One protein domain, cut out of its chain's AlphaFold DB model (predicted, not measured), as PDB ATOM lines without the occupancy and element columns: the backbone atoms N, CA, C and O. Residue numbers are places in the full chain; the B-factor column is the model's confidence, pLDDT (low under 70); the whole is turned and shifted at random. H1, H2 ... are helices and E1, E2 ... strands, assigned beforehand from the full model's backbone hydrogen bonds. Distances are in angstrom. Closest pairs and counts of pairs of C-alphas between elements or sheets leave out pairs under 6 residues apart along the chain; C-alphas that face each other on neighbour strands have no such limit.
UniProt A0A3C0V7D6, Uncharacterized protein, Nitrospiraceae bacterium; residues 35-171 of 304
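Overview. This is residues 35 to 171 of the 304 residues of an uncharacterized protein of Nitrospiraceae bacterium (UniProt A0A3C0V7D6). A long, twisted sheet is built on the hairpin of E2 and E3, its two long strands, and both helices pack on one face of it, leaving the other face without a named helix. The long helix H2 packs on E3, E5 and E4, while the shorter H1 packs on E1 and on H2. The printed part has 137 residues with two named helices and five named strands, which follow each other along the chain as E1, H1, E2, E3, E4, E5 and H2, and its class is mixed, helices and strands; the sheet is branched, its neighbour pairs being E1 and E2, parallel, and E2 and E3, E3 and E4, and E3 and E5, antiparallel. The whole is a rod of 58 by 25 by 24 A, only just compact and close to loose, with a radius of gyration of the C-alphas of 16.6 A.

Arrangement. E2, residues 80 to 97, and E3, residues 100 to 116, form a hairpin at 169 degrees, with N 90 and O 107 2.9 A apart, within hydrogen-bond range. On the other side of E3 from E2 are E4, residues 122 to 126, beside residues 111 to 115, and E5, residues 130 to 136, beside residues 102 to 109. N 114 and O 123 are 2.8 A apart, and N 106 and O 133 are 2.8 A apart, both within hydrogen-bond range. E2, E3 and E4 form a meander, each strand the antiparallel neighbour of the one before. E1, residues 40 to 48, is the parallel neighbour of E2 at 49 degrees, with N 44 and O 82 2.8 A apart, within hydrogen-bond range. H1, residues 55 to 69, is on the sheet at a height of 7.4 A, over E2, and runs across the strands at 65 degrees to E2 on the local plane. E1, H1 and E2 make a strand-helix-strand unit, two parallel neighbour strands with a helix between, whose crossover is left-handed. H2, residues 141 to 170, is on the sheet on the same face as H1; its closest C-alphas to E5 are Ala 155 and Thr 133, 6.1 A. H2 touches H1 with its residues 153 to 164 alone, closest at the C-alphas of Leu 63 and Ala 160, 5.0 A, at a steep tilt of 47 degrees, the same way. In H1 and H2 every O i to N i+4 pair is within hydrogen-bond range. E1 is apart from E4 and from E5.

Along the chain. E2 spans 49.1 A from C-alpha 80 at (27.862, -5.143, 37.422), and E3 spans 49.3 A. E1 begins at C-alpha 40 at (25.700, 0.204, 33.039) and spans 24.3 A; E4 spans 12.5 A and E5 19.8 A. H1 spans 20.8 A, and H2 spans 41.9 A, ending at C-alpha 170 at (33.290, -12.093, 24.927).

Size, cuts and confidence. The two C-alphas farthest apart, those of Asn 98 and Ser 118, are 58.9 A apart. The printed part, residues 35 to 171, has no cut and no long link. Mean pLDDT of the printed part is 92.3, and no printed residue is under 70.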
ATOM      1  N   ASN A  35      23.796  -4.365  21.572       74.75
ATOM      2  CA  ASN A  35      24.497  -5.643  21.613       74.75
ATOM      3  C   ASN A  35      25.444  -5.793  22.810       74.75
ATOM      4  O   ASN A  35      26.038  -6.858  22.977       74.75
ATOM      5  N   LEU A  36      25.571  -4.766  23.656       85.75
ATOM      6  CA  LEU A  36      26.302  -4.896  24.912       85.75
ATOM      7  C   LEU A  36      25.604  -5.924  25.819       85.75
ATOM      8  O   LEU A  36      24.370  -6.010  25.834       85.75
ATOM      9  N   PRO A  37      26.355  -6.701  26.620       88.62
ATOM     10  CA  PRO A  37      25.738  -7.619  27.575       88.62
ATOM     11  C   PRO A  37      24.924  -6.882  28.651       88.62
ATOM     12  O   PRO A  37      24.014  -7.468  29.239       88.62
ATOM     13  N   PHE A  38      25.251  -5.611  28.899       91.75
ATOM     14  CA  PHE A  38      24.576  -4.691  29.811       91.75
ATOM     15  C   PHE A  38      25.008  -3.244  29.530       91.75
ATOM     16  O   PHE A  38      26.108  -3.004  29.038       91.75
ATOM     17  N   ASP A  39      24.163  -2.277  29.895       91.31
ATOM     18  CA  ASP A  39      24.383  -0.858  29.572       91.31
ATOM     19  C   ASP A  39      25.138  -0.067  30.644       91.31
ATOM     20  O   ASP A  39      25.710   0.981  30.346       91.31
ATOM     21  N   THR A  40      25.108  -0.518  31.901       94.69
ATOM     22  CA  THR A  40      25.700   0.204  33.039       94.69
ATOM     23  C   THR A  40      26.777  -0.626  33.720       94.69
ATOM     24  O   THR A  40      26.622  -1.837  33.882       94.69
ATOM     25  N   ILE A  41      27.859   0.028  34.140       96.56
ATOM     26  CA  ILE A  41      28.968  -0.618  34.851       96.56
ATOM     27  C   ILE A  41      29.536   0.298  35.935       96.56
ATOM     28  O   ILE A  41      29.642   1.508  35.753       96.56
ATOM     29  N   ALA A  42      29.921  -0.278  37.068       97.44
ATOM     30  CA  ALA A  42      30.673   0.417  38.102       97.44
ATOM     31  C   ALA A  42      32.169   0.118  37.948       97.44
ATOM     32  O   ALA A  42      32.560  -1.038  37.786       97.44
ATOM     33  N   VAL A  43      33.020   1.139  38.079       97.00
ATOM     34  CA  VAL A  43      34.446   0.922  38.365       97.00
ATOM     35  C   VAL A  43      34.575   0.762  39.877       97.00
ATOM     36  O   VAL A  43      34.366   1.710  40.632       97.00
ATOM     37  N   GLY A  44      34.814  -0.471  40.309       94.75
ATOM     38  CA  GLY A  44      34.917  -0.859  41.705       94.75
ATOM     39  C   GLY A  44      36.313  -0.662  42.276       94.75
ATOM     40  O   GLY A  44      37.036   0.272  41.927       94.75
ATOM     41  N   LYS A  45      36.699  -1.562  43.184       95.44
ATOM     42  CA  LYS A  45      38.021  -1.527  43.801       95.44
ATOM     43  C   LYS A  45      39.082  -1.919  42.774       95.44
ATOM     44  O   LYS A  45      39.116  -3.058  42.310       95.44
ATOM     45  N   ILE A  46      39.963  -0.977  42.464       96.62
ATOM     46  CA  ILE A  46      41.208  -1.217  41.741       96.62
ATOM     47  C   ILE A  46      42.329  -1.089  42.764       96.62
ATOM     48  O   ILE A  46      42.409  -0.059  43.416       96.62
ATOM     49  N   GLU A  47      43.156  -2.114  42.953       96.62
ATOM     50  CA  GLU A  47      44.280  -2.066  43.897       96.62
ATOM     51  C   GLU A  47      45.609  -1.942  43.152       96.62
ATOM     52  O   GLU A  47      45.922  -2.765  42.292       96.62
ATOM     53  N   ASN A  48      46.435  -0.965  43.520       97.06
ATOM     54  CA  ASN A  48      47.825  -0.921  43.076       97.06
ATOM     55  C   ASN A  48      48.715  -1.731  44.032       97.06
ATOM     56  O   ASN A  48      48.895  -1.340  45.184       97.06
ATOM     57  N   LYS A  49      49.266  -2.860  43.571       96.94
ATOM     58  CA  LYS A  49      50.241  -3.676  44.321       96.94
ATOM     59  C   LYS A  49      51.693  -3.346  43.968       96.94
ATOM     60  O   LYS A  49      52.595  -4.078  44.357       96.94
ATOM     61  N   THR A  50      51.914  -2.267  43.226       95.88
ATOM     62  CA  THR A  50      53.237  -1.816  42.784       95.88
ATOM     63  C   THR A  50      53.706  -0.613  43.604       95.88
ATOM     64  O   THR A  50      52.950  -0.053  44.399       95.88
ATOM     65  N   LEU A  51      54.954  -0.194  43.385       94.88
ATOM     66  CA  LEU A  51      55.522   1.016  43.988       94.88
ATOM     67  C   LEU A  51      55.269   2.282  43.152       94.88
ATOM     68  O   LEU A  51      55.670   3.371  43.559       94.88
ATOM     69  N   GLU A  52      54.612   2.166  41.994       94.81
ATOM     70  CA  GLU A  52      54.353   3.307  41.114       94.81
ATOM     71  C   GLU A  52      53.220   4.179  41.688       94.81
ATOM     72  O   GLU A  52      52.088   3.704  41.836       94.81
ATOM     73  N   PRO A  53      53.468   5.455  42.028       93.50
ATOM     74  CA  PRO A  53      52.474   6.300  42.681       93.50
ATOM     75  C   PRO A  53      51.311   6.656  41.746       93.50
ATOM     76  O   PRO A  53      51.471   6.793  40.536       93.50
ATOM     77  N   LYS A  54      50.118   6.869  42.321       94.31
ATOM     78  CA  LYS A  54      48.894   7.324  41.619       94.31
ATOM     79  C   LYS A  54      48.402   6.413  40.483       94.31
ATOM     80  O   LYS A  54      47.442   6.766  39.798       94.31
ATOM     81  N   LEU A  55      49.007   5.241  40.285       94.75
ATOM     82  CA  LEU A  55      48.661   4.337  39.189       94.75
ATOM     83  C   LEU A  55      47.195   3.886  39.256       94.75
ATOM     84  O   LEU A  55      46.512   3.839  38.238       94.75
ATOM     85  N   GLN A  56      46.692   3.646  40.470       95.56
ATOM     86  CA  GLN A  56      45.290   3.325  40.732       95.56
ATOM     87  C   GLN A  56      44.338   4.418  40.223       95.56
ATOM     88  O   GLN A  56      43.429   4.124  39.451       95.56
ATOM     89  N   ASP A  57      44.561   5.674  40.615       95.75
ATOM     90  CA  ASP A  57      43.674   6.792  40.270       95.75
ATOM     91  C   ASP A  57      43.702   7.086  38.768       95.75
ATOM     92  O   ASP A  57      42.655   7.264  38.140       95.75
ATOM     93  N   ARG A  58      44.907   7.075  38.175       95.50
ATOM     94  CA  ARG A  58      45.103   7.219  36.723       95.50
ATOM     95  C   ARG A  58      44.318   6.153  35.967       95.50
ATOM     96  O   ARG A  58      43.663   6.446  34.967       95.50
ATOM     97  N   PHE A  59      44.351   4.921  36.460       96.44
ATOM     98  CA  PHE A  59      43.709   3.816  35.781       96.44
ATOM     99  C   PHE A  59      42.188   3.789  35.961       96.44
ATOM    100  O   PHE A  59      41.480   3.552  34.987       96.44
ATOM    101  N   ILE A  60      41.667   4.120  37.149       96.88
ATOM    102  CA  ILE A  60      40.220   4.299  37.369       96.88
ATOM    103  C   ILE A  60      39.655   5.330  36.387       96.88
ATOM    104  O   ILE A  60      38.616   5.091  35.770       96.88
ATOM    105  N   ARG A  61      40.361   6.452  36.199       96.25
ATOM    106  CA  ARG A  61      39.983   7.474  35.218       96.25
ATOM    107  C   ARG A  61      39.980   6.918  33.794       96.25
ATOM    108  O   ARG A  61      38.981   7.058  33.095       96.25
ATOM    109  N   SER A  62      41.057   6.239  33.398       96.75
ATOM    110  CA  SER A  62      41.178   5.635  32.067       96.75
ATOM    111  C   SER A  62      40.079   4.600  31.785       96.75
ATOM    112  O   SER A  62      39.518   4.579  30.690       96.75
ATOM    113  N   LEU A  63      39.715   3.781  32.777       97.31
ATOM    114  CA  LEU A  63      38.595   2.840  32.693       97.31
ATOM    115  C   LEU A  63      37.265   3.563  32.496       97.31
ATOM    116  O   LEU A  63      36.511   3.198  31.601       97.31
ATOM    117  N   ALA A  64      36.984   4.597  33.293       96.25
ATOM    118  CA  ALA A  64      35.735   5.345  33.187       96.25
ATOM    119  C   ALA A  64      35.577   6.022  31.812       96.25
ATOM    120  O   ALA A  64      34.525   5.900  31.187       96.25
ATOM    121  N   GLU A  65      36.635   6.675  31.323       95.94
ATOM    122  CA  GLU A  65      36.671   7.300  29.994       95.94
ATOM    123  C   GLU A  65      36.476   6.249  28.888       95.94
ATOM    124  O   GLU A  65      35.635   6.410  28.006       95.94
ATOM    125  N   THR A  66      37.181   5.118  28.973       96.75
ATOM    126  CA  THR A  66      37.084   4.044  27.970       96.75
ATOM    127  C   THR A  66      35.726   3.352  27.976       96.75
ATOM    128  O   THR A  66      35.192   3.035  26.919       96.75
ATOM    129  N   PHE A  67      35.122   3.129  29.141       96.00
ATOM    130  CA  PHE A  67      33.778   2.563  29.207       96.00
ATOM    131  C   PHE A  67      32.744   3.482  28.561       96.00
ATOM    132  O   PHE A  67      31.904   2.989  27.806       96.00
ATOM    133  N   ALA A  68      32.851   4.795  28.770       93.25
ATOM    134  CA  ALA A  68      31.997   5.760  28.084       93.25
ATOM    135  C   ALA A  68      32.200   5.723  26.556       93.25
ATOM    136  O   ALA A  68      31.218   5.695  25.816       93.25
ATOM    137  N   GLU A  69      33.449   5.638  26.081       93.94
ATOM    138  CA  GLU A  69      33.777   5.493  24.650       93.94
ATOM    139  C   GLU A  69      33.183   4.222  24.021       93.94
ATOM    140  O   GLU A  69      32.747   4.249  22.873       93.94
ATOM    141  N   TYR A  70      33.129   3.118  24.773       92.81
ATOM    142  CA  TYR A  70      32.529   1.849  24.335       92.81
ATOM    143  C   TYR A  70      31.000   1.796  24.539       92.81
ATOM    144  O   TYR A  70      30.371   0.775  24.258       92.81
ATOM    145  N   GLY A  71      30.382   2.890  24.999       91.50
ATOM    146  CA  GLY A  71      28.929   3.038  25.114       91.50
ATOM    147  C   GLY A  71      28.321   2.612  26.454       91.50
ATOM    148  O   GLY A  71      27.097   2.684  26.611       91.50
ATOM    149  N   PHE A  72      29.139   2.218  27.431       93.69
ATOM    150  CA  PHE A  72      28.679   1.917  28.784       93.69
ATOM    151  C   PHE A  72      28.453   3.201  29.589       93.69
ATOM    152  O   PHE A  72      29.233   4.151  29.543       93.69
ATOM    153  N   SER A  73      27.401   3.218  30.399       94.69
ATOM    154  CA  SER A  73      27.150   4.272  31.382       94.69
ATOM    155  C   SER A  73      27.798   3.912  32.718       94.69
ATOM    156  O   SER A  73      27.418   2.935  33.367       94.69
ATOM    157  N   VAL A  74      28.785   4.704  33.139       95.75
ATOM    158  CA  VAL A  74      29.506   4.456  34.393       95.75
ATOM    159  C   VAL A  74      28.677   4.954  35.576       95.75
ATOM    160  O   VAL A  74      28.434   6.150  35.709       95.75
ATOM    161  N   SER A  75      28.241   4.043  36.446       95.25
ATOM    162  CA  SER A  75      27.421   4.363  37.622       95.25
ATOM    163  C   SER A  75      27.863   3.564  38.841       95.25
ATOM    164  O   SER A  75      28.134   2.371  38.742       95.25
ATOM    165  N   ARG A  76      27.872   4.198  40.020       92.19
ATOM    166  CA  ARG A  76      28.201   3.526  41.292       92.19
ATOM    167  C   ARG A  76      27.162   2.482  41.710       92.19
ATOM    168  O   ARG A  76      27.515   1.553  42.425       92.19
ATOM    169  N   SER A  77      25.910   2.635  41.277       92.56
ATOM    170  CA  SER A  77      24.799   1.720  41.574       92.56
ATOM    171  C   SER A  77      24.575   0.665  40.489       92.56
ATOM    172  O   SER A  77      23.562  -0.031  40.511       92.56
ATOM    173  N   ALA A  78      25.484   0.552  39.516       95.69
ATOM    174  CA  ALA A  78      25.360  -0.444  38.464       95.69
ATOM    175  C   ALA A  78      25.331  -1.867  39.046       95.69
ATOM    176  O   ALA A  78      26.042  -2.190  40.003       95.69
ATOM    177  N   LYS A  79      24.531  -2.738  38.421       94.62
ATOM    178  CA  LYS A  79      24.436  -4.155  38.801       94.62
ATOM    179  C   LYS A  79      25.783  -4.869  38.682       94.62
ATOM    180  O   LYS A  79      26.113  -5.716  39.504       94.62
ATOM    181  N   TYR A  80      26.564  -4.530  37.660       95.69
ATOM    182  CA  TYR A  80      27.862  -5.143  37.422       95.69
ATOM    183  C   TYR A  80      28.987  -4.169  37.739       95.69
ATOM    184  O   TYR A  80      28.935  -2.987  37.386       95.69
ATOM    185  N   LYS A  81      30.013  -4.679  38.413       96.50
ATOM    186  CA  LYS A  81      31.154  -3.907  38.898       96.50
ATOM    187  C   LYS A  81      32.455  -4.562  38.454       96.50
ATOM    188  O   LYS A  81      32.644  -5.754  38.678       96.50
ATOM    189  N   LEU A  82      33.353  -3.785  37.858       97.56
ATOM    190  CA  LEU A  82      34.714  -4.223  37.567       97.56
ATOM    191  C   LEU A  82      35.587  -4.040  38.810       97.56
ATOM    192  O   LEU A  82      35.678  -2.935  39.342       97.56
ATOM    193  N   GLU A  83      36.269  -5.094  39.234       97.19
ATOM    194  CA  GLU A  83      37.303  -5.035  40.267       97.19
ATOM    195  C   GLU A  83      38.607  -5.603  39.724       97.19
ATOM    196  O   GLU A  83      38.606  -6.453  38.834       97.19
ATOM    197  N   GLY A  84      39.740  -5.139  40.239       96.06
ATOM    198  CA  GLY A  84      41.019  -5.578  39.707       96.06
ATOM    199  C   GLY A  84      42.219  -5.163  40.527       96.06
ATOM    200  O   GLY A  84      42.127  -4.416  41.504       96.06
ATOM    201  N   LYS A  85      43.372  -5.688  40.130       96.12
ATOM    202  CA  LYS A  85      44.652  -5.438  40.788       96.12
ATOM    203  C   LYS A  85      45.713  -5.215  39.728       96.12
ATOM    204  O   LYS A  85      45.828  -6.026  38.815       96.12
ATOM    205  N   ILE A  86      46.500  -4.155  39.878       95.88
ATOM    206  CA  ILE A  86      47.738  -3.970  39.123       95.88
ATOM    207  C   ILE A  86      48.841  -4.647  39.928       95.88
ATOM    208  O   ILE A  86      49.152  -4.214  41.038       95.88
ATOM    209  N   THR A  87      49.374  -5.743  39.405       95.69
ATOM    210  CA  THR A  87      50.299  -6.640  40.114       95.69
ATOM    211  C   THR A  87      51.755  -6.335  39.794       95.69
ATOM    212  O   THR A  87      52.632  -6.623  40.606       95.69
ATOM    213  N   LYS A  88      52.023  -5.738  38.627       95.94
ATOM    214  CA  LYS A  88      53.378  -5.446  38.166       95.94
ATOM    215  C   LYS A  88      53.424  -4.142  37.386       95.94
ATOM    216  O   LYS A  88      52.581  -3.909  36.524       95.94
ATOM    217  N   PHE A  89      54.438  -3.336  37.672       96.06
ATOM    218  CA  PHE A  89      54.837  -2.182  36.881       96.06
ATOM    219  C   PHE A  89      56.364  -2.159  36.843       96.06
ATOM    220  O   PHE A  89      56.998  -2.062  37.893       96.06
ATOM    221  N   GLU A  90      56.953  -2.282  35.659       94.88
ATOM    222  CA  GLU A  90      58.401  -2.196  35.461       94.88
ATOM    223  C   GLU A  90      58.722  -1.244  34.314       94.88
ATOM    224  O   GLU A  90      58.028  -1.220  33.297       94.88
ATOM    225  N   LEU A  91      59.803  -0.490  34.489       93.31
ATOM    226  CA  LEU A  91      60.415   0.337  33.464       93.31
ATOM    227  C   LEU A  91      61.830  -0.194  33.238       93.31
ATOM    228  O   LEU A  91      62.676  -0.069  34.122       93.31
ATOM    229  N   LEU A  92      62.072  -0.799  32.081       93.25
ATOM    230  CA  LEU A  92      63.346  -1.440  31.760       93.25
ATOM    231  C   LEU A  92      64.018  -0.716  30.587       93.25
ATOM    232  O   LEU A  92      63.333  -0.434  29.601       93.25
ATOM    233  N   PRO A  93      65.325  -0.409  30.653       92.44
ATOM    234  CA  PRO A  93      66.057   0.053  29.483       92.44
ATOM    235  C   PRO A  93      66.138  -1.086  28.458       92.44
ATOM    236  O   PRO A  93      66.422  -2.230  28.805       92.44
ATOM    237  N   LEU A  94      65.851  -0.773  27.197       92.31
ATOM    238  CA  LEU A  94      65.908  -1.723  26.081       92.31
ATOM    239  C   LEU A  94      67.121  -1.473  25.185       92.31
ATOM    240  O   LEU A  94      67.665  -2.405  24.600       92.31
ATOM    241  N   ASN A  95      67.524  -0.209  25.060       90.31
ATOM    242  CA  ASN A  95      68.658   0.191  24.245       90.31
ATOM    243  C   ASN A  95      69.454   1.285  24.949       90.31
ATOM    244  O   ASN A  95      68.873   2.198  25.543       90.31
ATOM    245  N   GLU A  96      70.773   1.211  24.818       89.12
ATOM    246  CA  GLU A  96      71.724   2.146  25.401       89.12
ATOM    247  C   GLU A  96      72.661   2.676  24.317       89.12
ATOM    248  O   GLU A  96      73.169   1.934  23.479       89.12
ATOM    249  N   GLN A  97      72.900   3.984  24.333       85.81
ATOM    250  CA  GLN A  97      73.891   4.646  23.493       85.81
ATOM    251  C   GLN A  97      74.808   5.462  24.391       85.81
ATOM    252  O   GLN A  97      74.338   6.228  25.227       85.81
ATOM    253  N   ASN A  98      76.123   5.297  24.222       85.81
ATOM    254  CA  ASN A  98      77.132   5.983  25.036       85.81
ATOM    255  C   ASN A  98      76.899   5.828  26.552       85.81
ATOM    256  O   ASN A  98      77.034   6.794  27.295       85.81
ATOM    257  N   LEU A  99      76.539   4.615  26.998       82.06
ATOM    258  CA  LEU A  99      76.218   4.285  28.398       82.06
ATOM    259  C   LEU A  99      74.967   4.985  28.954       82.06
ATOM    260  O   LEU A  99      74.778   5.032  30.169       82.06
ATOM    261  N   VAL A 100      74.106   5.525  28.085       85.81
ATOM    262  CA  VAL A 100      72.823   6.095  28.495       85.81
ATOM    263  C   VAL A 100      71.674   5.422  27.764       85.81
ATOM    264  O   VAL A 100      71.696   5.258  26.545       85.81
ATOM    265  N   ALA A 101      70.645   5.040  28.514       89.19
ATOM    266  CA  ALA A 101      69.453   4.432  27.950       89.19
ATOM    267  C   ALA A 101      68.673   5.435  27.083       89.19
ATOM    268  O   ALA A 101      68.302   6.523  27.526       89.19
ATOM    269  N   THR A 102      68.415   5.051  25.834       90.19
ATOM    270  CA  THR A 102      67.698   5.863  24.832       90.19
ATOM    271  C   THR A 102      66.331   5.290  24.482       90.19
ATOM    272  O   THR A 102      65.491   5.988  23.909       90.19
ATOM    273  N   GLN A 103      66.077   4.036  24.857       93.25
ATOM    274  CA  GLN A 103      64.791   3.378  24.689       93.25
ATOM    275  C   GLN A 103      64.431   2.592  25.941       93.25
ATOM    276  O   GLN A 103      65.272   1.896  26.509       93.25
ATOM    277  N   TYR A 104      63.164   2.673  26.327       93.50
ATOM    278  CA  TYR A 104      62.620   1.987  27.485       93.50
ATOM    279  C   TYR A 104      61.397   1.159  27.113       93.50
ATOM    280  O   TYR A 104      60.632   1.503  26.209       93.50
ATOM    281  N   GLN A 105      61.207   0.082  27.862       93.75
ATOM    282  CA  GLN A 105      60.029  -0.763  27.854       93.75
ATOM    283  C   GLN A 105      59.264  -0.569  29.167       93.75
ATOM    284  O   GLN A 105      59.835  -0.699  30.249       93.75
ATOM    285  N   VAL A 106      57.965  -0.288  29.068       93.62
ATOM    286  CA  VAL A 106      57.031  -0.252  30.199       93.62
ATOM    287  C   VAL A 106      56.240  -1.551  30.202       93.62
ATOM    288  O   VAL A 106      55.581  -1.882  29.217       93.62
ATOM    289  N   ILE A 107      56.297  -2.289  31.307       92.50
ATOM    290  CA  ILE A 107      55.567  -3.543  31.501       92.50
ATOM    291  C   ILE A 107      54.543  -3.335  32.605       92.50
ATOM    292  O   ILE A 107      54.912  -3.070  33.746       92.50
ATOM    293  N   VAL A 108      53.266  -3.526  32.285       93.69
ATOM    294  CA  VAL A 108      52.170  -3.494  33.256       93.69
ATOM    295  C   VAL A 108      51.476  -4.851  33.267       93.69
ATOM    296  O   VAL A 108      51.082  -5.345  32.215       93.69
ATOM    297  N   LYS A 109      51.309  -5.465  34.439       94.44
ATOM    298  CA  LYS A 109      50.428  -6.631  34.610       94.44
ATOM    299  C   LYS A 109      49.262  -6.262  35.504       94.44
ATOM    300  O   LYS A 109      49.445  -5.590  36.525       94.44
ATOM    301  N   ALA A 110      48.073  -6.671  35.091       93.81
ATOM    302  CA  ALA A 110      46.870  -6.479  35.868       93.81
ATOM    303  C   ALA A 110      45.874  -7.613  35.630       93.81
ATOM    304  O   ALA A 110      45.784  -8.163  34.534       93.81
ATOM    305  N   SER A 111      45.090  -7.910  36.660       93.81
ATOM    306  CA  SER A 111      44.027  -8.913  36.637       93.81
ATOM    307  C   SER A 111      42.695  -8.285  37.009       93.81
ATOM    308  O   SER A 111      42.637  -7.390  37.860       93.81
ATOM    309  N   PHE A 112      41.625  -8.763  36.373       94.81
ATOM    310  CA  PHE A 112      40.297  -8.176  36.501       94.81
ATOM    311  C   PHE A 112      39.212  -9.223  36.629       94.81
ATOM    312  O   PHE A 112      39.197 -10.211  35.893       94.81
ATOM    313  N   ASN A 113      38.252  -8.919  37.494       95.19
ATOM    314  CA  ASN A 113      37.032  -9.675  37.678       95.19
ATOM    315  C   ASN A 113      35.823  -8.772  37.449       95.19
ATOM    316  O   ASN A 113      35.817  -7.595  37.817       95.19
ATOM    317  N   LEU A 114      34.776  -9.355  36.882       96.00
ATOM    318  CA  LEU A 114      33.465  -8.744  36.787       96.00
ATOM    319  C   LEU A 114      32.563  -9.355  37.861       96.00
ATOM    320  O   LEU A 114      32.386 -10.572  37.921       96.00
ATOM    321  N   VAL A 115      32.016  -8.504  38.722       95.81
ATOM    322  CA  VAL A 115      31.231  -8.898  39.895       95.81
ATOM    323  C   VAL A 115      29.773  -8.509  39.693       95.81
ATOM    324  O   VAL A 115      29.479  -7.357  39.371       95.81
ATOM    325  N   ASP A 116      28.860  -9.448  39.917       95.25
ATOM    326  CA  ASP A 116      27.431  -9.167  40.054       95.25
ATOM    327  C   ASP A 116      27.131  -8.751  41.497       95.25
ATOM    328  O   ASP A 116      27.240  -9.553  42.423       95.25
ATOM    329  N   THR A 117      26.759  -7.485  41.698       92.75
ATOM    330  CA  THR A 117      26.527  -6.913  43.032       92.75
ATOM    331  C   THR A 117      25.293  -7.484  43.725       92.75
ATOM    332  O   THR A 117      25.211  -7.406  44.947       92.75
ATOM    333  N   SER A 118      24.366  -8.089  42.976       90.88
ATOM    334  CA  SER A 118      23.157  -8.699  43.536       90.88
ATOM    335  C   SER A 118      23.409 -10.095  44.106       90.88
ATOM    336  O   SER A 118      22.858 -10.448  45.143       90.88
ATOM    337  N   THR A 119      24.270 -10.881  43.453       90.44
ATOM    338  CA  THR A 119      24.531 -12.280  43.835       90.44
ATOM    339  C   THR A 119      25.889 -12.487  44.498       90.44
ATOM    340  O   THR A 119      26.140 -13.548  45.062       90.44
ATOM    341  N   GLY A 120      26.794 -11.511  44.401       91.31
ATOM    342  CA  GLY A 120      28.181 -11.628  44.851       91.31
ATOM    343  C   GLY A 120      29.053 -12.523  43.963       91.31
ATOM    344  O   GLY A 120      30.238 -12.689  44.253       91.31
ATOM    345  N   ARG A 121      28.508 -13.094  42.878       94.00
ATOM    346  CA  ARG A 121      29.281 -13.919  41.942       94.00
ATOM    347  C   ARG A 121      30.325 -13.059  41.228       94.00
ATOM    348  O   ARG A 121      30.024 -11.969  40.744       94.00
ATOM    349  N   SER A 122      31.549 -13.574  41.152       94.38
ATOM    350  CA  SER A 122      32.715 -12.893  40.585       94.38
ATOM    351  C   SER A 122      33.330 -13.760  39.497       94.38
ATOM    352  O   SER A 122      33.652 -14.919  39.752       94.38
ATOM    353  N   VAL A 123      33.467 -13.214  38.290       94.88
ATOM    354  CA  VAL A 123      33.935 -13.940  37.104       94.88
ATOM    355  C   VAL A 123      35.223 -13.302  36.592       94.88
ATOM    356  O   VAL A 123      35.232 -12.088  36.371       94.88
ATOM    357  N   PRO A 124      36.302 -14.069  36.371       93.00
ATOM    358  CA  PRO A 124      37.524 -13.520  35.800       93.00
ATOM    359  C   PRO A 124      37.300 -13.072  34.355       93.00
ATOM    360  O   PRO A 124      36.678 -13.775  33.557       93.00
ATOM    361  N   LEU A 125      37.833 -11.901  34.018       89.88
ATOM    362  CA  LEU A 125      37.663 -11.279  32.707       89.88
ATOM    363  C   LEU A 125      38.986 -11.220  31.939       89.88
ATOM    364  O   LEU A 125      39.098 -11.770  30.845       89.88
ATOM    365  N   VAL A 126      39.991 -10.569  32.523       80.00
ATOM    366  CA  VAL A 126      41.323 -10.407  31.930       80.00
ATOM    367  C   VAL A 126      42.350 -10.958  32.915       80.00
ATOM    368  O   VAL A 126      42.393 -10.552  34.079       80.00
ATOM    369  N   ALA A 127      43.138 -11.923  32.442       73.75
ATOM    370  CA  ALA A 127      44.207 -12.556  33.205       73.75
ATOM    371  C   ALA A 127      45.425 -11.629  33.330       73.75
ATOM    372  O   ALA A 127      45.571 -10.692  32.549       73.75
ATOM    373  N   ASP A 128      46.322 -11.945  34.269       80.44
ATOM    374  CA  ASP A 128      47.527 -11.172  34.617       80.44
ATOM    375  C   ASP A 128      48.650 -11.227  33.552       80.44
ATOM    376  O   ASP A 128      49.834 -11.433  33.840       80.44
ATOM    377  N   ASN A 129      48.265 -11.091  32.284       81.69
ATOM    378  CA  ASN A 129      49.161 -11.056  31.141       81.69
ATOM    379  C   ASN A 129      49.869  -9.692  31.065       81.69
ATOM    380  O   ASN A 129      49.271  -8.662  31.381       81.69
ATOM    381  N   PRO A 130      51.146  -9.658  30.647       86.25
ATOM    382  CA  PRO A 130      51.882  -8.410  30.512       86.25
ATOM    383  C   PRO A 130      51.379  -7.584  29.327       86.25
ATOM    384  O   PRO A 130      51.365  -8.044  28.188       86.25
ATOM    385  N   PHE A 131      51.055  -6.329  29.609       87.81
ATOM    386  CA  PHE A 131      50.842  -5.276  28.631       87.81
ATOM    387  C   PHE A 131      52.125  -4.470  28.512       87.81
ATOM    388  O   PHE A 131      52.649  -3.965  29.507       87.81
ATOM    389  N   ILE A 132      52.647  -4.392  27.294       86.38
ATOM    390  CA  ILE A 132      53.967  -3.839  27.028       86.38
ATOM    391  C   ILE A 132      53.829  -2.637  26.100       86.38
ATOM    392  O   ILE A 132      53.229  -2.743  25.029       86.38
ATOM    393  N   THR A 133      54.415  -1.511  26.492       89.50
ATOM    394  CA  THR A 133      54.606  -0.340  25.629       89.50
ATOM    395  C   THR A 133      56.071   0.080  25.640       89.50
ATOM    396  O   THR A 133      56.853  -0.357  26.484       89.50
ATOM    397  N   TYR A 134      56.463   0.906  24.674       91.75
ATOM    398  CA  TYR A 134      57.842   1.351  24.509       91.75
ATOM    399  C   TYR A 134      57.875   2.850  24.259       91.75
ATOM    400  O   TYR A 134      56.946   3.394  23.661       91.75
ATOM    401  N   PHE A 135      58.970   3.495  24.652       92.62
ATOM    402  CA  PHE A 135      59.244   4.874  24.267       92.62
ATOM    403  C   PHE A 135      60.734   5.139  24.098       92.62
ATOM    404  O   PHE A 135      61.577   4.445  24.669       92.62
ATOM    405  N   SER A 136      61.032   6.174  23.320       90.44
ATOM    406  CA  SER A 136      62.380   6.693  23.101       90.44
ATOM    407  C   SER A 136      62.548   8.043  23.790       90.44
ATOM    408  O   SER A 136      61.574   8.769  23.990       90.44
ATOM    409  N   THR A 137      63.777   8.383  24.167       87.94
ATOM    410  CA  THR A 137      64.087   9.608  24.916       87.94
ATOM    411  C   THR A 137      65.477  10.146  24.585       87.94
ATOM    412  O   THR A 137      66.346   9.416  24.111       87.94
ATOM    413  N   SER A 138      65.682  11.439  24.841       80.00
ATOM    414  CA  SER A 138      66.922  12.192  24.610       80.00
ATOM    415  C   SER A 138      68.002  11.954  25.680       80.00
ATOM    416  O   SER A 138      68.987  12.691  25.719       80.00
ATOM    417  N   ALA A 139      67.800  10.973  26.570       74.19
ATOM    418  CA  ALA A 139      68.612  10.687  27.757       74.19
ATOM    419  C   ALA A 139      68.560  11.736  28.894       74.19
ATOM    420  O   ALA A 139      69.098  11.486  29.974       74.19
ATOM    421  N   ARG A 140      67.879  12.879  28.720       87.06
ATOM    422  CA  ARG A 140      67.633  13.835  29.815       87.06
ATOM    423  C   ARG A 140      66.590  13.295  30.786       87.06
ATOM    424  O   ARG A 140      65.568  12.765  30.354       87.06
ATOM    425  N   LEU A 141      66.825  13.451  32.089       86.19
ATOM    426  CA  LEU A 141      65.937  12.900  33.114       86.19
ATOM    427  C   LEU A 141      64.509  13.444  32.980       86.19
ATOM    428  O   LEU A 141      63.553  12.684  33.101       86.19
ATOM    429  N   GLU A 142      64.355  14.732  32.679       91.31
ATOM    430  CA  GLU A 142      63.051  15.375  32.500       91.31
ATOM    431  C   GLU A 142      62.275  14.743  31.339       91.31
ATOM    432  O   GLU A 142      61.091  14.428  31.474       91.31
ATOM    433  N   ASP A 143      62.964  14.479  30.227       90.62
ATOM    434  CA  ASP A 143      62.378  13.853  29.043       90.62
ATOM    435  C   ASP A 143      62.036  12.383  29.311       90.62
ATOM    436  O   ASP A 143      60.965  11.914  28.926       90.62
ATOM    437  N   VAL A 144      62.899  11.649  30.026       90.56
ATOM    438  CA  VAL A 144      62.622  10.269  30.464       90.56
ATOM    439  C   VAL A 144      61.362  10.225  31.330       90.56
ATOM    440  O   VAL A 144      60.493   9.386  31.096       90.56
ATOM    441  N   LEU A 145      61.231  11.130  32.306       91.69
ATOM    442  CA  LEU A 145      60.068  11.194  33.195       91.69
ATOM    443  C   LEU A 145      58.787  11.546  32.428       91.69
ATOM    444  O   LEU A 145      57.764  10.886  32.618       91.69
ATOM    445  N   ALA A 146      58.850  12.525  31.522       93.38
ATOM    446  CA  ALA A 146      57.711  12.913  30.698       93.38
ATOM    447  C   ALA A 146      57.251  11.766  29.781       93.38
ATOM    448  O   ALA A 146      56.063  11.441  29.727       93.38
ATOM    449  N   GLN A 147      58.188  11.103  29.095       94.06
ATOM    450  CA  GLN A 147      57.869   9.989  28.200       94.06
ATOM    451  C   GLN A 147      57.396   8.746  28.960       94.06
ATOM    452  O   GLN A 147      56.481   8.058  28.500       94.06
ATOM    453  N   LYS A 148      57.940   8.489  30.159       92.69
ATOM    454  CA  LYS A 148      57.430   7.462  31.075       92.69
ATOM    455  C   LYS A 148      55.969   7.731  31.423       92.69
ATOM    456  O   LYS A 148      55.157   6.807  31.349       92.69
ATOM    457  N   ASP A 149      55.617   8.963  31.784       93.00
ATOM    458  CA  ASP A 149      54.243   9.324  32.147       93.00
ATOM    459  C   ASP A 149      53.271   9.139  30.970       93.00
ATOM    460  O   ASP A 149      52.215   8.519  31.134       93.00
ATOM    461  N   ILE A 150      53.647   9.594  29.770       92.25
ATOM    462  CA  ILE A 150      52.858   9.399  28.541       92.25
ATOM    463  C   ILE A 150      52.663   7.906  28.262       92.25
ATOM    464  O   ILE A 150      51.537   7.442  28.069       92.25
ATOM    465  N   SER A 151      53.748   7.134  28.300       91.25
ATOM    466  CA  SER A 151      53.735   5.699  27.995       91.25
ATOM    467  C   SER A 151      52.953   4.888  29.016       91.25
ATOM    468  O   SER A 151      52.277   3.928  28.653       91.25
ATOM    469  N   THR A 152      53.001   5.301  30.283       92.69
ATOM    470  CA  THR A 152      52.209   4.713  31.367       92.69
ATOM    471  C   THR A 152      50.724   4.937  31.120       92.69
ATOM    472  O   THR A 152      49.953   3.981  31.143       92.69
ATOM    473  N   ASN A 153      50.306   6.170  30.815       92.38
ATOM    474  CA  ASN A 153      48.906   6.457  30.497       92.38
ATOM    475  C   ASN A 153      48.439   5.703  29.242       92.38
ATOM    476  O   ASN A 153      47.327   5.178  29.225       92.38
ATOM    477  N   GLY A 154      49.304   5.576  28.229       91.56
ATOM    478  CA  GLY A 154      49.049   4.751  27.047       91.56
ATOM    479  C   GLY A 154      48.868   3.266  27.383       91.56
ATOM    480  O   GLY A 154      47.905   2.648  26.935       91.56
ATOM    481  N   ALA A 155      49.736   2.697  28.225       92.38
ATOM    482  CA  ALA A 155      49.614   1.312  28.680       92.38
ATOM    483  C   ALA A 155      48.305   1.083  29.452       92.38
ATOM    484  O   ALA A 155      47.575   0.137  29.161       92.38
ATOM    485  N   LEU A 156      47.962   1.980  30.382       94.06
ATOM    486  CA  LEU A 156      46.702   1.926  31.126       94.06
ATOM    487  C   LEU A 156      45.477   2.027  30.206       94.06
ATOM    488  O   LEU A 156      44.521   1.272  30.383       94.06
ATOM    489  N   LYS A 157      45.520   2.902  29.195       94.31
ATOM    490  CA  LYS A 157      44.457   3.027  28.190       94.31
ATOM    491  C   LYS A 157      44.292   1.745  27.378       94.31
ATOM    492  O   LYS A 157      43.164   1.301  27.184       94.31
ATOM    493  N   ASN A 158      45.392   1.120  26.959       93.00
ATOM    494  CA  ASN A 158      45.352  -0.155  26.241       93.00
ATOM    495  C   ASN A 158      44.725  -1.264  27.098       93.00
ATOM    496  O   ASN A 158      43.892  -2.019  26.601       93.00
ATOM    497  N   ILE A 159      45.061  -1.325  28.392       95.06
ATOM    498  CA  ILE A 159      44.435  -2.267  29.333       95.06
ATOM    499  C   ILE A 159      42.935  -1.983  29.456       95.06
ATOM    500  O   ILE A 159      42.127  -2.904  29.365       95.06
ATOM    501  N   ALA A 160      42.541  -0.719  29.631       96.00
ATOM    502  CA  ALA A 160      41.134  -0.338  29.736       96.00
ATOM    503  C   ALA A 160      40.339  -0.711  28.473       96.00
ATOM    504  O   ALA A 160      39.212  -1.197  28.572       96.00
ATOM    505  N   GLN A 161      40.931  -0.528  27.291       94.81
ATOM    506  CA  GLN A 161      40.331  -0.933  26.020       94.81
ATOM    507  C   GLN A 161      40.185  -2.448  25.924       94.81
ATOM    508  O   GLN A 161      39.147  -2.917  25.472       94.81
ATOM    509  N   GLU A 162      41.180  -3.215  26.367       93.31
ATOM    510  CA  GLU A 162      41.088  -4.674  26.374       93.31
ATOM    511  C   GLU A 162      39.990  -5.174  27.318       93.31
ATOM    512  O   GLU A 162      39.182  -6.018  26.939       93.31
ATOM    513  N   VAL A 163      39.887  -4.586  28.513       94.94
ATOM    514  CA  VAL A 163      38.787  -4.860  29.449       94.94
ATOM    515  C   VAL A 163      37.436  -4.544  28.804       94.94
ATOM    516  O   VAL A 163      36.536  -5.382  28.830       94.94
ATOM    517  N   ALA A 164      37.286  -3.370  28.185       94.75
ATOM    518  CA  ALA A 164      36.046  -2.989  27.514       94.75
ATOM    519  C   ALA A 164      35.699  -3.946  26.362       94.75
ATOM    520  O   ALA A 164      34.565  -4.410  26.284       94.75
ATOM    521  N   ARG A 165      36.675  -4.329  25.527       92.25
ATOM    522  CA  ARG A 165      36.500  -5.320  24.449       92.25
ATOM    523  C   ARG A 165      36.072  -6.681  24.985       92.25
ATOM    524  O   ARG A 165      35.133  -7.273  24.457       92.25
ATOM    525  N   ALA A 166      36.726  -7.173  26.035       91.75
ATOM    526  CA  ALA A 166      36.381  -8.449  26.653       91.75
ATOM    527  C   ALA A 166      34.933  -8.454  27.171       91.75
ATOM    528  O   ALA A 166      34.217  -9.445  27.005       91.75
ATOM    529  N   ILE A 167      34.469  -7.334  27.736       93.12
ATOM    530  CA  ILE A 167      33.069  -7.177  28.145       93.12
ATOM    531  C   ILE A 167      32.155  -7.124  26.919       93.12
ATOM    532  O   ILE A 167      31.213  -7.903  26.829       93.12
ATOM    533  N   SER A 168      32.436  -6.250  25.957       90.75
ATOM    534  CA  SER A 168      31.555  -6.017  24.810       90.75
ATOM    535  C   SER A 168      31.398  -7.231  23.893       90.75
ATOM    536  O   SER A 168      30.324  -7.408  23.326       90.75
ATOM    537  N   TYR A 169      32.439  -8.051  23.727       86.56
ATOM    538  CA  TYR A 169      32.457  -9.094  22.693       86.56
ATOM    539  C   TYR A 169      32.475 -10.521  23.233       86.56
ATOM    540  O   TYR A 169      31.944 -11.416  22.579       86.56
ATOM    541  N   ASN A 170      33.061 -10.742  24.412       85.94
ATOM    542  CA  ASN A 170      33.290 -12.093  24.927       85.94
ATOM    543  C   ASN A 170      32.447 -12.411  26.166       85.94
ATOM    544  O   ASN A 170      32.408 -13.562  26.581       85.94
ATOM    545  N   THR A 171      31.763 -11.433  26.766       89.88
ATOM    546  CA  THR A 171      30.970 -11.655  27.982       89.88
ATOM    547  C   THR A 171      29.502 -11.936  27.643       89.88
ATOM    548  O   THR A 171      28.824 -11.055  27.114       89.88
TER     549      THR A 171